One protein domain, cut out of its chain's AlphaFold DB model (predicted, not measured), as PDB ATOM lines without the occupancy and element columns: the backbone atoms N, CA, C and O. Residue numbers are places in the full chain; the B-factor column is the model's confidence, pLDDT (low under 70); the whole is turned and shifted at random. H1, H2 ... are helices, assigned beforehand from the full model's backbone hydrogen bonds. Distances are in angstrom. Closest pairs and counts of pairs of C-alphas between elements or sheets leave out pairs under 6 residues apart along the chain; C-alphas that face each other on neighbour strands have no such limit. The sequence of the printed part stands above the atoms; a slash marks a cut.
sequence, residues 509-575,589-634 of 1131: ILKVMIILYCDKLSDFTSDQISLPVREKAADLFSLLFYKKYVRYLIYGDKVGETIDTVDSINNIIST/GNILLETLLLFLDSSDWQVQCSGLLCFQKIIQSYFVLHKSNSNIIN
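What this domain is: This is residues 509 to 575 and 589 to 634 of the 1131 residues of an uncharacterized protein of Edhazardia aedis (strain USNM 41457) (UniProt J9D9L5). Two long helices, H2 and H5, cross as a lopsided X at 50 degrees, with the short helices H1 and H4 packed near the crossing, H1 on both and H4 on H5. H3 hangs off the far end of H2 by a link and touches no helix, while residues 623 to 634, mostly the end of H5, stick out as a free arm. The printed part has 113 residues with five named helices, H1 to H5 in that order, and no named strand; its class is all helix. The whole is only just loose, close to compact, with a radius of gyration of the C-alphas of 16.3 A, and its outline is flat, 50 by 49 by 20 A.

Where its parts are: H1, residues 509 to 518, begins at C-alpha 509 (172.585, 189.226, 177.356). H2, residues 532 to 555, is 35.1 A long. H3 is residues 564 to 574 and H4 residues 591 to 600. H5, residues 605 to 633, is 42.2 A long and ends at C-alpha 633 (138.413, 194.045, 179.167).

How they stand to each other: H1 and H2 form a helical hairpin, opposite ways, at a tilt of 35.4 degrees, only just steep; their closest C-alphas, Leu 516 and Arg 534, are 5.4 A apart. The hub, H5, touches H1, H2 and H4. Its residues 610 to 621 alone touch H2, closest at C-alphas 614 and 538, 4.7 A. C-alphas 600 and 608 are the closest of H4 and H5, 4.6 A. Every O i to N i+4 pair is within hydrogen-bond range in H1, H2, H3 and H4; in H5, 24 of 25 are.

The domain as a whole: The link H1 to H2 is long. Residues 576 to 588 are not printed; C-alphas 575 and 589 are 15.9 A apart across this cut. Residues 551 to 575, 589 and 625 to 634 have pLDDT under 70.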
ATOM      1  N   ILE A 509     173.191 190.116 178.353       93.00
ATOM      2  CA  ILE A 509     172.585 189.226 177.356       93.00
ATOM      3  C   ILE A 509     173.623 188.306 176.705       93.00
ATOM      4  O   ILE A 509     173.338 187.134 176.470       93.00
ATOM      5  N   LEU A 510     174.845 188.803 176.484       93.19
ATOM      6  CA  LEU A 510     175.943 188.012 175.938       93.19
ATOM      7  C   LEU A 510     176.325 186.888 176.906       93.19
ATOM      8  O   LEU A 510     176.424 185.737 176.491       93.19
ATOM      9  N   LYS A 511     176.444 187.178 178.209       95.75
ATOM     10  CA  LYS A 511     176.696 186.140 179.224       95.75
ATOM     11  C   LYS A 511     175.581 185.106 179.302       95.75
ATOM     12  O   LYS A 511     175.869 183.920 179.442       95.75
ATOM     13  N   VAL A 512     174.324 185.528 179.188       96.19
ATOM     14  CA  VAL A 512     173.183 184.605 179.136       96.19
ATOM     15  C   VAL A 512     173.279 183.692 177.910       96.19
ATOM     16  O   VAL A 512     173.119 182.481 178.050       96.19
ATOM     17  N   MET A 513     173.625 184.231 176.738       96.62
ATOM     18  CA  MET A 513     173.838 183.438 175.521       96.62
ATOM     19  C   MET A 513     175.016 182.464 175.649       96.62
ATOM     20  O   MET A 513     174.888 181.305 175.252       96.62
ATOM     21  N   ILE A 514     176.127 182.887 176.263       96.06
ATOM     22  CA  ILE A 514     177.267 182.010 176.576       96.06
ATOM     23  C   ILE A 514     176.816 180.861 177.481       96.06
ATOM     24  O   ILE A 514     177.142 179.710 177.216       96.06
ATOM     25  N   ILE A 515     176.033 181.140 178.527       97.19
ATOM     26  CA  ILE A 515     175.510 180.100 179.422       97.19
ATOM     27  C   ILE A 515     174.617 179.123 178.654       97.19
ATOM     28  O   ILE A 515     174.777 177.914 178.802       97.19
ATOM     29  N   LEU A 516     173.699 179.616 177.823       97.69
ATOM     30  CA  LEU A 516     172.798 178.766 177.040       97.69
ATOM     31  C   LEU A 516     173.556 177.853 176.064       97.69
ATOM     32  O   LEU A 516     173.147 176.715 175.856       97.69
ATOM     33  N   TYR A 517     174.664 178.322 175.491       97.19
ATOM     34  CA  TYR A 517     175.460 177.540 174.546       97.19
ATOM     35  C   TYR A 517     176.455 176.586 175.236       97.19
ATOM     36  O   TYR A 517     176.523 175.393 174.912       97.19
ATOM     37  N   CYS A 518     177.223 177.101 176.200       96.44
ATOM     38  CA  CYS A 518     178.378 176.420 176.786       96.44
ATOM     39  C   CYS A 518     178.043 175.574 178.020       96.44
ATOM     40  O   CYS A 518     178.753 174.604 178.291       96.44
ATOM     41  N   ASP A 519     176.997 175.902 178.787       96.75
ATOM     42  CA  ASP A 519     176.654 175.121 179.978       96.75
ATOM     43  C   ASP A 519     176.138 173.732 179.575       96.75
ATOM     44  O   ASP A 519     175.161 173.588 178.845       96.75
ATOM     45  N   LYS A 520     176.810 172.685 180.061       96.69
ATOM     46  CA  LYS A 520     176.448 171.280 179.804       96.69
ATOM     47  C   LYS A 520     175.895 170.583 181.043       96.69
ATOM     48  O   LYS A 520     175.846 169.351 181.089       96.69
ATOM     49  N   LEU A 521     175.508 171.340 182.073       95.81
ATOM     50  CA  LEU A 521     174.933 170.743 183.267       95.81
ATOM     51  C   LEU A 521     173.523 170.241 182.949       95.81
ATOM     52  O   LEU A 521     172.693 170.961 182.389       95.81
ATOM     53  N   SER A 522     173.280 168.992 183.328       95.31
ATOM     54  CA  SER A 522     171.995 168.316 183.209       95.31
ATOM     55  C   SER A 522     171.781 167.465 184.455       95.31
ATOM     56  O   SER A 522     172.685 166.735 184.880       95.31
ATOM     57  N   ASP A 523     170.597 167.583 185.034       94.62
ATOM     58  CA  ASP A 523     170.108 166.757 186.123       94.62
ATOM     59  C   ASP A 523     169.218 165.651 185.535       94.62
ATOM     60  O   ASP A 523     168.231 165.922 184.857       94.62
ATOM     61  N   PHE A 524     169.627 164.403 185.767       95.19
ATOM     62  CA  PHE A 524     168.985 163.183 185.257       95.19
ATOM     63  C   PHE A 524     168.272 162.424 186.389       95.19
ATOM     64  O   PHE A 524     168.190 161.197 186.360       95.19
ATOM     65  N   THR A 525     167.880 163.124 187.459       92.69
ATOM     66  CA  THR A 525     167.151 162.530 188.594       92.69
ATOM     67  C   THR A 525     165.738 162.091 188.223       92.69
ATOM     68  O   THR A 525     165.238 161.133 188.806       92.69
ATOM     69  N   SER A 526     165.120 162.752 187.244       91.88
ATOM     70  CA  SER A 526     163.899 162.315 186.569       91.88
ATOM     71  C   SER A 526     164.194 161.911 185.129       91.88
ATOM     72  O   SER A 526     165.200 162.334 184.558       91.88
ATOM     73  N   ASP A 527     163.289 161.133 184.526       88.19
ATOM     74  CA  ASP A 527     163.369 160.824 183.097       88.19
ATOM     75  C   ASP A 527     163.350 162.113 182.262       88.19
ATOM     76  O   ASP A 527     164.051 162.198 181.259       88.19
ATOM     77  N   GLN A 528     162.572 163.122 182.686       91.88
ATOM     78  CA  GLN A 528     162.585 164.440 182.063       91.88
ATOM     79  C   GLN A 528     163.841 165.147 182.553       91.88
ATOM     80  O   GLN A 528     163.975 165.394 183.756       91.88
ATOM     81  N   ILE A 529     164.754 165.465 181.641       93.31
ATOM     82  CA  ILE A 529     166.020 166.078 182.021       93.31
ATOM     83  C   ILE A 529     165.758 167.512 182.485       93.31
ATOM     84  O   ILE A 529     165.177 168.317 181.759       93.31
ATOM     85  N   SER A 530     166.250 167.858 183.677       94.44
ATOM     86  CA  SER A 530     166.286 169.252 184.127       94.44
ATOM     87  C   SER A 530     167.621 169.895 183.761       94.44
ATOM     88  O   SER A 530     168.699 169.318 183.939       94.44
ATOM     89  N   LEU A 531     167.564 171.120 183.246       96.50
ATOM     90  CA  LEU A 531     168.724 171.916 182.851       96.50
ATOM     91  C   LEU A 531     168.812 173.164 183.740       96.50
ATOM     92  O   LEU A 531     168.661 174.275 183.240       96.50
ATOM     93  N   PRO A 532     169.070 173.036 185.053       95.88
ATOM     94  CA  PRO A 532     168.724 174.066 186.039       95.88
ATOM     95  C   PRO A 532     169.366 175.435 185.772       95.88
ATOM     96  O   PRO A 532     168.740 176.472 185.982       95.88
ATOM     97  N   VAL A 533     170.614 175.462 185.289       97.25
ATOM     98  CA  VAL A 533     171.295 176.714 184.920       97.25
ATOM     99  C   VAL A 533     170.678 177.311 183.653       97.25
ATOM    100  O   VAL A 533     170.411 178.508 183.600       97.25
ATOM    101  N   ARG A 534     170.428 176.486 182.633       97.81
ATOM    102  CA  ARG A 534     169.962 176.937 181.316       97.81
ATOM    103  C   ARG A 534     168.479 177.264 181.284       97.81
ATOM    104  O   ARG A 534     168.101 178.201 180.602       97.81
ATOM    105  N   GLU A 535     167.661 176.588 182.080       97.44
ATOM    106  CA  GLU A 535     166.267 176.959 182.332       97.44
ATOM    107  C   GLU A 535     166.180 178.366 182.932       97.44
ATOM    108  O   GLU A 535     165.411 179.192 182.447       97.44
ATOM    109  N   LYS A 536     167.023 178.684 183.926       97.25
ATOM    110  CA  LYS A 536     167.103 180.041 184.486       97.25
ATOM    111  C   LYS A 536     167.701 181.046 183.509       97.25
ATOM    112  O   LYS A 536     167.255 182.186 183.461       97.25
ATOM    113  N   ALA A 537     168.677 180.645 182.703       97.69
ATOM    114  CA  ALA A 537     169.199 181.507 181.650       97.69
ATOM    115  C   ALA A 537     168.120 181.815 180.598       97.69
ATOM    116  O   ALA A 537     167.998 182.961 180.184       97.69
ATOM    117  N   ALA A 538     167.288 180.835 180.233       97.75
ATOM    118  CA  ALA A 538     166.165 181.001 179.316       97.75
ATOM    119  C   ALA A 538     165.046 181.874 179.911       97.75
ATOM    120  O   ALA A 538     164.518 182.729 179.204       97.75
ATOM    121  N   ASP A 539     164.730 181.713 181.205       96.50
ATOM    122  CA  ASP A 539     163.816 182.604 181.942       96.50
ATOM    123  C   ASP A 539     164.322 184.059 181.904       96.50
ATOM    124  O   ASP A 539     163.570 184.982 181.604       96.50
ATOM    125  N   LEU A 540     165.610 184.281 182.190       96.00
ATOM    126  CA  LEU A 540     166.208 185.617 182.147       96.00
ATOM    127  C   LEU A 540     166.232 186.178 180.719       96.00
ATOM    128  O   LEU A 540     165.931 187.351 180.502       96.00
ATOM    129  N   PHE A 541     166.570 185.333 179.745       95.88
ATOM    130  CA  PHE A 541     166.585 185.698 178.337       95.88
ATOM    131  C   PHE A 541     165.209 186.170 177.870       95.88
ATOM    132  O   PHE A 541     165.140 187.191 177.195       95.88
ATOM    133  N   SER A 542     164.117 185.487 178.237       94.81
ATOM    134  CA  SER A 542     162.777 185.898 177.801       94.81
ATOM    135  C   SER A 542     162.379 187.264 178.364       94.81
ATOM    136  O   SER A 542     161.801 188.063 177.631       94.81
ATOM    137  N   LEU A 543     162.757 187.583 179.606       92.75
ATOM    138  CA  LEU A 543     162.524 188.901 180.214       92.75
ATOM    139  C   LEU A 543     163.345 190.003 179.528       92.75
ATOM    140  O   LEU A 543     162.820 191.072 179.214       92.75
ATOM    141  N   LEU A 544     164.627 189.737 179.254       90.88
ATOM    142  CA  LEU A 544     165.505 190.665 178.530       90.88
ATOM    143  C   LEU A 544     165.019 190.897 177.094       90.88
ATOM    144  O   LEU A 544     164.983 192.035 176.622       90.88
ATOM    145  N   PHE A 545     164.625 189.820 176.416       89.12
ATOM    146  CA  PHE A 545     164.069 189.850 175.070       89.12
ATOM    147  C   PHE A 545     162.791 190.681 175.033       89.12
ATOM    148  O   PHE A 545     162.676 191.592 174.216       89.12
ATOM    149  N   TYR A 546     161.866 190.402 175.954       85.12
ATOM    150  CA  TYR A 546     160.590 191.090 176.058       85.12
ATOM    151  C   TYR A 546     160.784 192.596 176.219       85.12
ATOM    152  O   TYR A 546     160.288 193.375 175.411       85.12
ATOM    153  N   LYS A 547     161.600 193.012 177.191       81.00
ATOM    154  CA  LYS A 547     161.874 194.427 177.440       81.00
ATOM    155  C   LYS A 547     162.426 195.155 176.208       81.00
ATOM    156  O   LYS A 547     162.026 196.284 175.926       81.00
ATOM    157  N   LYS A 548     163.352 194.520 175.482       80.25
ATOM    158  CA  LYS A 548     163.949 195.098 174.270       80.25
ATOM    159  C   LYS A 548     162.933 195.177 173.129       80.25
ATOM    160  O   LYS A 548     162.873 196.188 172.438       80.25
ATOM    161  N   TYR A 549     162.130 194.129 172.956       73.56
ATOM    162  CA  TYR A 549     161.155 194.024 171.875       73.56
ATOM    163  C   TYR A 549     159.952 194.955 172.067       73.56
ATOM    164  O   TYR A 549     159.530 195.618 171.127       73.56
ATOM    165  N   VAL A 550     159.440 195.075 173.290       70.31
ATOM    166  CA  VAL A 550     158.312 195.963 173.615       70.31
ATOM    167  C   VAL A 550     158.677 197.417 173.411       70.31
ATOM    168  O   VAL A 550     157.901 198.149 172.812       70.31
ATOM    169  N   ARG A 551     159.881 197.832 173.826       66.50
ATOM    170  CA  ARG A 551     160.363 199.182 173.512       66.50
ATOM    171  C   ARG A 551     160.395 199.418 171.999       66.50
ATOM    172  O   ARG A 551     159.948 200.462 171.548       66.50
ATOM    173  N   TYR A 552     160.859 198.451 171.212       64.25
ATOM    174  CA  TYR A 552     160.848 198.587 169.754       64.25
ATOM    175  C   TYR A 552     159.421 198.707 169.183       64.25
ATOM    176  O   TYR A 552     159.169 199.574 168.351       64.25
ATOM    177  N   LEU A 553     158.469 197.903 169.673       58.78
ATOM    178  CA  LEU A 553     157.073 197.954 169.225       58.78
ATOM    179  C   LEU A 553     156.337 199.237 169.640       58.78
ATOM    180  O   LEU A 553     155.583 199.776 168.837       58.78
ATOM    181  N   ILE A 554     156.535 199.717 170.873       60.72
ATOM    182  CA  ILE A 554     155.845 200.906 171.403       60.72
ATOM    183  C   ILE A 554     156.363 202.182 170.734       60.72
ATOM    184  O   ILE A 554     155.574 203.055 170.380       60.72
ATOM    185  N   TYR A 555     157.678 202.299 170.542       54.09
ATOM    186  CA  TYR A 555     158.288 203.543 170.062       54.09
ATOM    187  C   TYR A 555     158.458 203.606 168.532       54.09
ATOM    188  O   TYR A 555     158.779 204.670 167.999       54.09
ATOM    189  N   GLY A 556     158.173 202.508 167.818       43.59
ATOM    190  CA  GLY A 556     158.205 202.424 166.355       43.59
ATOM    191  C   GLY A 556     159.592 202.653 165.734       43.59
ATOM    192  O   GLY A 556     160.561 203.014 166.401       43.59
ATOM    193  N   ASP A 557     159.685 202.493 164.410       42.03
ATOM    194  CA  ASP A 557     160.928 202.615 163.621       42.03
ATOM    195  C   ASP A 557     161.635 203.987 163.705       42.03
ATOM    196  O   ASP A 557     162.728 204.152 163.169       42.03
ATOM    197  N   LYS A 558     161.077 204.981 164.412       44.84
ATOM    198  CA  LYS A 558     161.718 206.294 164.603       44.84
ATOM    199  C   LYS A 558     162.958 206.253 165.504       44.84
ATOM    200  O   LYS A 558     163.715 207.217 165.515       44.84
ATOM    201  N   VAL A 559     163.197 205.152 166.220       45.97
ATOM    202  CA  VAL A 559     164.439 204.920 166.989       45.97
ATOM    203  C   VAL A 559     165.505 204.187 166.148       45.97
ATOM    204  O   VAL A 559     166.615 203.944 166.612       45.97
ATOM    205  N   GLY A 560     165.205 203.863 164.883       42.03
ATOM    206  CA  GLY A 560     166.090 203.121 163.979       42.03
ATOM    207  C   GLY A 560     167.398 203.822 163.591       42.03
ATOM    208  O   GLY A 560     168.241 203.182 162.976       42.03
ATOM    209  N   GLU A 561     167.598 205.090 163.959       41.50
ATOM    210  CA  GLU A 561     168.837 205.831 163.669       41.50
ATOM    211  C   GLU A 561     169.815 205.918 164.859       41.50
ATOM    212  O   GLU A 561     170.897 206.471 164.702       41.50
ATOM    213  N   THR A 562     169.483 205.396 166.052       41.72
ATOM    214  CA  THR A 562     170.307 205.624 167.265       41.72
ATOM    215  C   THR A 562     170.459 204.408 168.192       41.72
ATOM    216  O   THR A 562     170.422 204.534 169.417       41.72
ATOM    217  N   ILE A 563     170.680 203.203 167.644       45.53
ATOM    218  CA  ILE A 563     171.057 202.022 168.450       45.53
ATOM    219  C   ILE A 563     172.454 201.509 168.056       45.53
ATOM    220  O   ILE A 563     172.607 200.417 167.508       45.53
ATOM    221  N   ASP A 564     173.497 202.249 168.445       44.22
ATOM    222  CA  ASP A 564     174.913 201.922 168.179       44.22
ATOM    223  C   ASP A 564     175.358 200.544 168.710       44.22
ATOM    224  O   ASP A 564     176.289 199.930 168.187       44.22
ATOM    225  N   THR A 565     174.700 199.999 169.740       46.97
ATOM    226  CA  THR A 565     175.019 198.664 170.286       46.97
ATOM    227  C   THR A 565     174.479 197.526 169.426       46.97
ATOM    228  O   THR A 565     175.095 196.462 169.348       46.97
ATOM    229  N   VAL A 566     173.346 197.743 168.754       42.97
ATOM    230  CA  VAL A 566     172.815 196.806 167.764       42.97
ATOM    231  C   VAL A 566     173.562 196.987 166.457       42.97
ATOM    232  O   VAL A 566     173.932 195.977 165.891       42.97
ATOM    233  N   ASP A 567     173.925 198.203 166.051       41.97
ATOM    234  CA  ASP A 567     174.772 198.412 164.872       41.97
ATOM    235  C   ASP A 567     176.210 197.926 165.056       41.97
ATOM    236  O   ASP A 567     176.816 197.465 164.098       41.97
ATOM    237  N   SER A 568     176.748 197.894 166.277       44.19
ATOM    238  CA  SER A 568     178.031 197.238 166.559       44.19
ATOM    239  C   SER A 568     177.917 195.719 166.416       44.19
ATOM    240  O   SER A 568     178.712 195.105 165.710       44.19
ATOM    241  N   ILE A 569     176.883 195.096 166.993       43.00
ATOM    242  CA  ILE A 569     176.626 193.654 166.829       43.00
ATOM    243  C   ILE A 569     176.267 193.326 165.361       43.00
ATOM    244  O   ILE A 569     176.749 192.335 164.814       43.00
ATOM    245  N   ASN A 570     175.505 194.185 164.683       39.53
ATOM    246  CA  ASN A 570     175.053 194.029 163.302       39.53
ATOM    247  C   ASN A 570     176.163 194.302 162.299       39.53
ATOM    248  O   ASN A 570     176.231 193.586 161.315       39.53
ATOM    249  N   ASN A 571     177.048 195.278 162.491       42.75
ATOM    250  CA  ASN A 571     178.196 195.496 161.605       42.75
ATOM    251  C   ASN A 571     179.231 194.378 161.773       42.75
ATOM    252  O   ASN A 571     179.829 193.957 160.781       42.75
ATOM    253  N   ILE A 572     179.372 193.827 162.987       41.59
ATOM    254  CA  ILE A 572     180.192 192.638 163.262       41.59
ATOM    255  C   ILE A 572     179.617 191.387 162.567       41.59
ATOM    256  O   ILE A 572     180.384 190.574 162.051       41.59
ATOM    257  N   ILE A 573     178.287 191.244 162.499       39.44
ATOM    258  CA  ILE A 573     177.613 190.071 161.911       39.44
ATOM    259  C   ILE A 573     177.352 190.223 160.392       39.44
ATOM    260  O   ILE A 573     177.580 189.286 159.628       39.44
ATOM    261  N   SER A 574     176.928 191.395 159.907       35.94
ATOM    262  CA  SER A 574     176.445 191.634 158.529       35.94
ATOM    263  C   SER A 574     177.547 191.823 157.482       35.94
ATOM    264  O   SER A 574     177.354 191.451 156.326       35.94
ATOM    265  N   THR A 575     178.737 192.312 157.852       40.59
ATOM    266  CA  THR A 575     179.872 192.375 156.908       40.59
ATOM    267  C   THR A 575     180.494 191.000 156.626       40.59
ATOM    268  O   THR A 575     181.290 190.877 155.693       40.59
ATOM    269  N   GLY A 589     164.972 191.602 161.336       52.94
ATOM    270  CA  GLY A 589     164.913 190.319 162.007       52.94
ATOM    271  C   GLY A 589     165.794 190.367 163.241       52.94
ATOM    272  O   GLY A 589     166.973 190.713 163.186       52.94
ATOM    273  N   ASN A 590     165.192 190.073 164.385       75.38
ATOM    274  CA  ASN A 590     165.888 190.100 165.653       75.38
ATOM    275  C   ASN A 590     166.957 188.996 165.638       75.38
ATOM    276  O   ASN A 590     166.634 187.825 165.827       75.38
ATOM    277  N   ILE A 591     168.222 189.360 165.410       87.44
ATOM    278  CA  ILE A 591     169.379 188.446 165.321       87.44
ATOM    279  C   ILE A 591     169.441 187.463 166.490       87.44
ATOM    280  O   ILE A 591     169.925 186.342 166.343       87.44
ATOM    281  N   LEU A 592     168.917 187.843 167.657       90.94
ATOM    282  CA  LEU A 592     168.814 186.946 168.800       90.94
ATOM    283  C   LEU A 592     167.904 185.745 168.505       90.94
ATOM    284  O   LEU A 592     168.270 184.616 168.813       90.94
ATOM    285  N   LEU A 593     166.752 185.964 167.867       92.94
ATOM    286  CA  LEU A 593     165.853 184.890 167.446       92.94
ATOM    287  C   LEU A 593     166.480 184.020 166.354       92.94
ATOM    288  O   LEU A 593     166.367 182.798 166.414       92.94
ATOM    289  N   GLU A 594     167.174 184.623 165.389       93.44
ATOM    290  CA  GLU A 594     167.908 183.872 164.362       93.44
ATOM    291  C   GLU A 594     169.022 183.018 164.985       93.44
ATOM    292  O   GLU A 594     169.196 181.854 164.625       93.44
ATOM    293  N   THR A 595     169.713 183.544 165.999       94.56
ATOM    294  CA  THR A 595     170.720 182.798 166.766       94.56
ATOM    295  C   THR A 595     170.090 181.621 167.515       94.56
ATOM    296  O   THR A 595     170.636 180.518 167.502       94.56
ATOM    297  N   LEU A 596     168.907 181.800 168.111       96.44
ATOM    298  CA  LEU A 596     168.167 180.693 168.725       96.44
ATOM    299  C   LEU A 596     167.704 179.655 167.688       96.44
ATOM    300  O   LEU A 596     167.715 178.463 167.985       96.44
ATOM    301  N   LEU A 597     167.360 180.055 166.457       96.44
ATOM    302  CA  LEU A 597     167.083 179.099 165.375       96.44
ATOM    303  C   LEU A 597     168.323 178.283 164.989       96.44
ATOM    304  O   LEU A 597     168.173 177.116 164.617       96.44
ATOM    305  N   LEU A 598     169.524 178.862 165.088       96.44
ATOM    306  CA  LEU A 598     170.783 178.139 164.884       96.44
ATOM    307  C   LEU A 598     171.061 177.138 166.011       96.44
ATOM    308  O   LEU A 598     171.672 176.104 165.752       96.44
ATOM    309  N   PHE A 599     170.585 177.389 167.236       97.88
ATOM    310  CA  PHE A 599     170.692 176.406 168.322       97.88
ATOM    311  C   PHE A 599     169.897 175.137 168.000       97.88
ATOM    312  O   PHE A 599     170.349 174.043 168.331       97.88
ATOM    313  N   LEU A 600     168.760 175.264 167.304       98.00
ATOM    314  CA  LEU A 600     167.954 174.117 166.870       98.00
ATOM    315  C   LEU A 600     168.665 173.262 165.803       98.00
ATOM    316  O   LEU A 600     168.429 172.059 165.740       98.00
ATOM    317  N   ASP A 601     169.573 173.855 165.020       97.31
ATOM    318  CA  ASP A 601     170.397 173.139 164.028       97.31
ATOM    319  C   ASP A 601     171.644 172.480 164.633       97.31
ATOM    320  O   ASP A 601     172.405 171.822 163.921       97.31
ATOM    321  N   SER A 602     171.906 172.687 165.925       97.12
ATOM    322  CA  SER A 602     173.045 172.067 166.595       97.12
ATOM    323  C   SER A 602     172.889 170.548 166.623       97.12
ATOM    324  O   SER A 602     171.818 170.035 166.929       97.12
ATOM    325  N   SER A 603     173.976 169.813 166.384       96.75
ATOM    326  CA  SER A 603     174.011 168.362 166.607       96.75
ATOM    327  C   SER A 603     174.047 167.988 168.094       96.75
ATOM    328  O   SER A 603     173.858 166.826 168.444       96.75
ATOM    329  N   ASP A 604     174.346 168.948 168.970       97.38
ATOM    330  CA  ASP A 604     174.309 168.764 170.418       97.38
ATOM    331  C   ASP A 604     172.897 169.042 170.948       97.38
ATOM    332  O   ASP A 604     172.466 170.200 171.011       97.38
ATOM    333  N   TRP A 605     172.212 167.978 171.379       97.62
ATOM    334  CA  TRP A 605     170.869 168.033 171.961       97.62
ATOM    335  C   TRP A 605     170.785 169.002 173.145       97.62
ATOM    336  O   TRP A 605     169.757 169.640 173.355       97.62
ATOM    337  N   GLN A 606     171.878 169.199 173.892       97.56
ATOM    338  CA  GLN A 606     171.909 170.155 174.990       97.56
ATOM    339  C   GLN A 606     171.729 171.589 174.463       97.56
ATOM    340  O   GLN A 606     170.948 172.356 175.030       97.56
ATOM    341  N   VAL A 607     172.400 171.961 173.371       98.06
ATOM    342  CA  VAL A 607     172.237 173.286 172.744       98.06
ATOM    343  C   VAL A 607     170.842 173.418 172.132       98.06
ATOM    344  O   VAL A 607     170.189 174.440 172.341       98.06
ATOM    345  N   GLN A 608     170.344 172.364 171.478       98.31
ATOM    346  CA  GLN A 608     168.975 172.317 170.954       98.31
ATOM    347  C   GLN A 608     167.940 172.577 172.053       98.31
ATOM    348  O   GLN A 608     167.125 173.489 171.921       98.31
ATOM    349  N   CYS A 609     168.018 171.857 173.178       98.06
ATOM    350  CA  CYS A 609     167.155 172.069 174.337       98.06
ATOM    351  C   CYS A 609     167.253 173.498 174.877       98.06
ATOM    352  O   CYS A 609     166.246 174.060 175.284       98.06
ATOM    353  N   SER A 610     168.430 174.123 174.833       98.19
ATOM    354  CA  SER A 610     168.604 175.515 175.277       98.19
ATOM    355  C   SER A 610     167.847 176.492 174.374       98.19
ATOM    356  O   SER A 610     167.128 177.357 174.872       98.19
ATOM    357  N   GLY A 611     167.936 176.306 173.052       98.06
ATOM    358  CA  GLY A 611     167.153 177.072 172.080       98.06
ATOM    359  C   GLY A 611     165.647 176.864 172.258       98.06
ATOM    360  O   GLY A 611     164.886 177.831 172.310       98.06
ATOM    361  N   LEU A 612     165.218 175.610 172.426       98.19
ATOM    362  CA  LEU A 612     163.820 175.254 172.665       98.19
ATOM    363  C   LEU A 612     163.283 175.865 173.968       98.19
ATOM    364  O   LEU A 612     162.212 176.466 173.956       98.19
ATOM    365  N   LEU A 613     164.033 175.789 175.071       97.62
ATOM    366  CA  LEU A 613     163.661 176.416 176.342       97.62
ATOM    367  C   LEU A 613     163.477 177.929 176.180       97.62
ATOM    368  O   LEU A 613     162.473 178.468 176.640       97.62
ATOM    369  N   CYS A 614     164.381 178.619 175.477       97.25
ATOM    370  CA  CYS A 614     164.220 180.047 175.190       97.25
ATOM    371  C   CYS A 614     162.934 180.334 174.407       97.25
ATOM    372  O   CYS A 614     162.160 181.195 174.823       97.25
ATOM    373  N   PHE A 615     162.655 179.599 173.325       96.88
ATOM    374  CA  PHE A 615     161.410 179.776 172.568       96.88
ATOM    375  C   PHE A 615     160.170 179.512 173.419       96.88
ATOM    376  O   PHE A 615     159.227 180.303 173.389       96.88
ATOM    377  N   GLN A 616     160.182 178.448 174.222       96.44
ATOM    378  CA  GLN A 616     159.095 178.134 175.140       96.44
ATOM    379  C   GLN A 616     158.837 179.293 176.109       96.44
ATOM    380  O   GLN A 616     157.686 179.682 176.292       96.44
ATOM    381  N   LYS A 617     159.890 179.875 176.696       95.88
ATOM    382  CA  LYS A 617     159.770 180.989 177.645       95.88
ATOM    383  C   LYS A 617     159.325 182.286 176.986       95.88
ATOM    384  O   LYS A 617     158.469 182.959 177.544       95.88
ATOM    385  N   ILE A 618     159.822 182.609 175.793       93.94
ATOM    386  CA  ILE A 618     159.372 183.780 175.022       93.94
ATOM    387  C   ILE A 618     157.873 183.672 174.713       93.94
ATOM    388  O   ILE A 618     157.119 184.610 174.967       93.94
ATOM    389  N   ILE A 619     157.428 182.508 174.228       92.25
ATOM    390  CA  ILE A 619     156.020 182.251 173.906       92.25
ATOM    391  C   ILE A 619     155.154 182.319 175.171       92.25
ATOM    392  O   ILE A 619     154.128 182.996 175.177       92.25
ATOM    393  N   GLN A 620     155.575 181.671 176.264       90.50
ATOM    394  CA  GLN A 620     154.857 181.701 177.545       90.50
ATOM    395  C   GLN A 620     154.733 183.117 178.110       90.50
ATOM    396  O   GLN A 620     153.635 183.519 178.490       90.50
ATOM    397  N   SER A 621     155.834 183.876 178.140       86.44
ATOM    398  CA  SER A 621     155.837 185.265 178.600       86.44
ATOM    399  C   SER A 621     154.859 186.114 177.789       86.44
ATOM    400  O   SER A 621     154.134 186.903 178.377       86.44
ATOM    401  N   TYR A 622     154.755 185.909 176.475       81.31
ATOM    402  CA  TYR A 622     153.790 186.644 175.658       81.31
ATOM    403  C   TYR A 622     152.326 186.266 175.935       81.31
ATOM    404  O   TYR A 622     151.465 187.143 176.023       81.31
ATOM    405  N   PHE A 623     152.018 184.974 176.096       78.12
ATOM    406  CA  PHE A 623     150.644 184.530 176.359       78.12
ATOM    407  C   PHE A 623     150.091 185.013 177.694       78.12
ATOM    408  O   PHE A 623     148.914 185.370 177.767       78.12
ATOM    409  N   VAL A 624     150.914 184.994 178.749       73.94
ATOM    410  CA  VAL A 624     150.496 185.462 180.078       73.94
ATOM    411  C   VAL A 624     149.994 186.901 179.988       73.94
ATOM    412  O   VAL A 624     148.935 187.207 180.521       73.94
ATOM    413  N   LEU A 625     150.684 187.741 179.220       63.72
ATOM    414  CA  LEU A 625     150.352 189.155 179.057       63.72
ATOM    415  C   LEU A 625     149.046 189.381 178.299       63.72
ATOM    416  O   LEU A 625     148.208 190.172 178.723       63.72
ATOM    417  N   HIS A 626     148.826 188.643 177.210       66.50
ATOM    418  CA  HIS A 626     147.566 188.740 176.469       66.50
ATOM    419  C   HIS A 626     146.364 188.278 177.297       66.50
ATOM    420  O   HIS A 626     145.301 188.894 177.234       66.50
ATOM    421  N   LYS A 627     146.529 187.235 178.124       62.12
ATOM    422  CA  LYS A 627     145.449 186.733 178.986       62.12
ATOM    423  C   LYS A 627     145.063 187.732 180.086       62.12
ATOM    424  O   LYS A 627     143.875 187.863 180.390       62.12
ATOM    425  N   SER A 628     146.037 188.448 180.654       59.84
ATOM    426  CA  SER A 628     145.789 189.538 181.611       59.84
ATOM    427  C   SER A 628     144.927 190.634 180.984       59.84
ATOM    428  O   SER A 628     143.919 191.036 181.564       59.84
ATOM    429  N   ASN A 629     145.245 191.026 179.748       57.38
ATOM    430  CA  ASN A 629     144.509 192.065 179.029       57.38
ATOM    431  C   ASN A 629     143.075 191.633 178.687       57.38
ATOM    432  O   ASN A 629     142.143 192.417 178.864       57.38
ATOM    433  N   SER A 630     142.857 190.377 178.273       53.72
ATOM    434  CA  SER A 630     141.507 189.890 177.945       53.72
ATOM    435  C   SER A 630     140.566 189.823 179.155       53.72
ATOM    436  O   SER A 630     139.372 190.076 179.022       53.72
ATOM    437  N   ASN A 631     141.086 189.505 180.346       52.31
ATOM    438  CA  ASN A 631     140.266 189.421 181.558       52.31
ATOM    439  C   ASN A 631     139.869 190.804 182.092       52.31
ATOM    440  O   ASN A 631     138.772 190.953 182.626       52.31
ATOM    441  N   ILE A 632     140.727 191.815 181.923       50.59
ATOM    442  CA  ILE A 632     140.439 193.190 182.351       50.59
ATOM    443  C   ILE A 632     139.372 193.822 181.448       50.59
ATOM    444  O   ILE A 632     138.429 194.422 181.964       50.59
ATOM    445  N   ILE A 633     139.437 193.591 180.130       47.44
ATOM    446  CA  ILE A 633     138.413 194.045 179.167       47.44
ATOM    447  C   ILE A 633     137.023 193.481 179.513       47.44
ATOM    448  O   ILE A 633     136.026 194.187 179.388       47.44
ATOM    449  N   ASN A 634     136.950 192.251 180.028       40.22
ATOM    450  CA  ASN A 634     135.688 191.630 180.450       40.22
ATOM    451  C   ASN A 634     135.151 192.134 181.807       40.22
ATOM    452  O   ASN A 634     134.014 191.825 182.153       40.22
TER     453      ASN A 634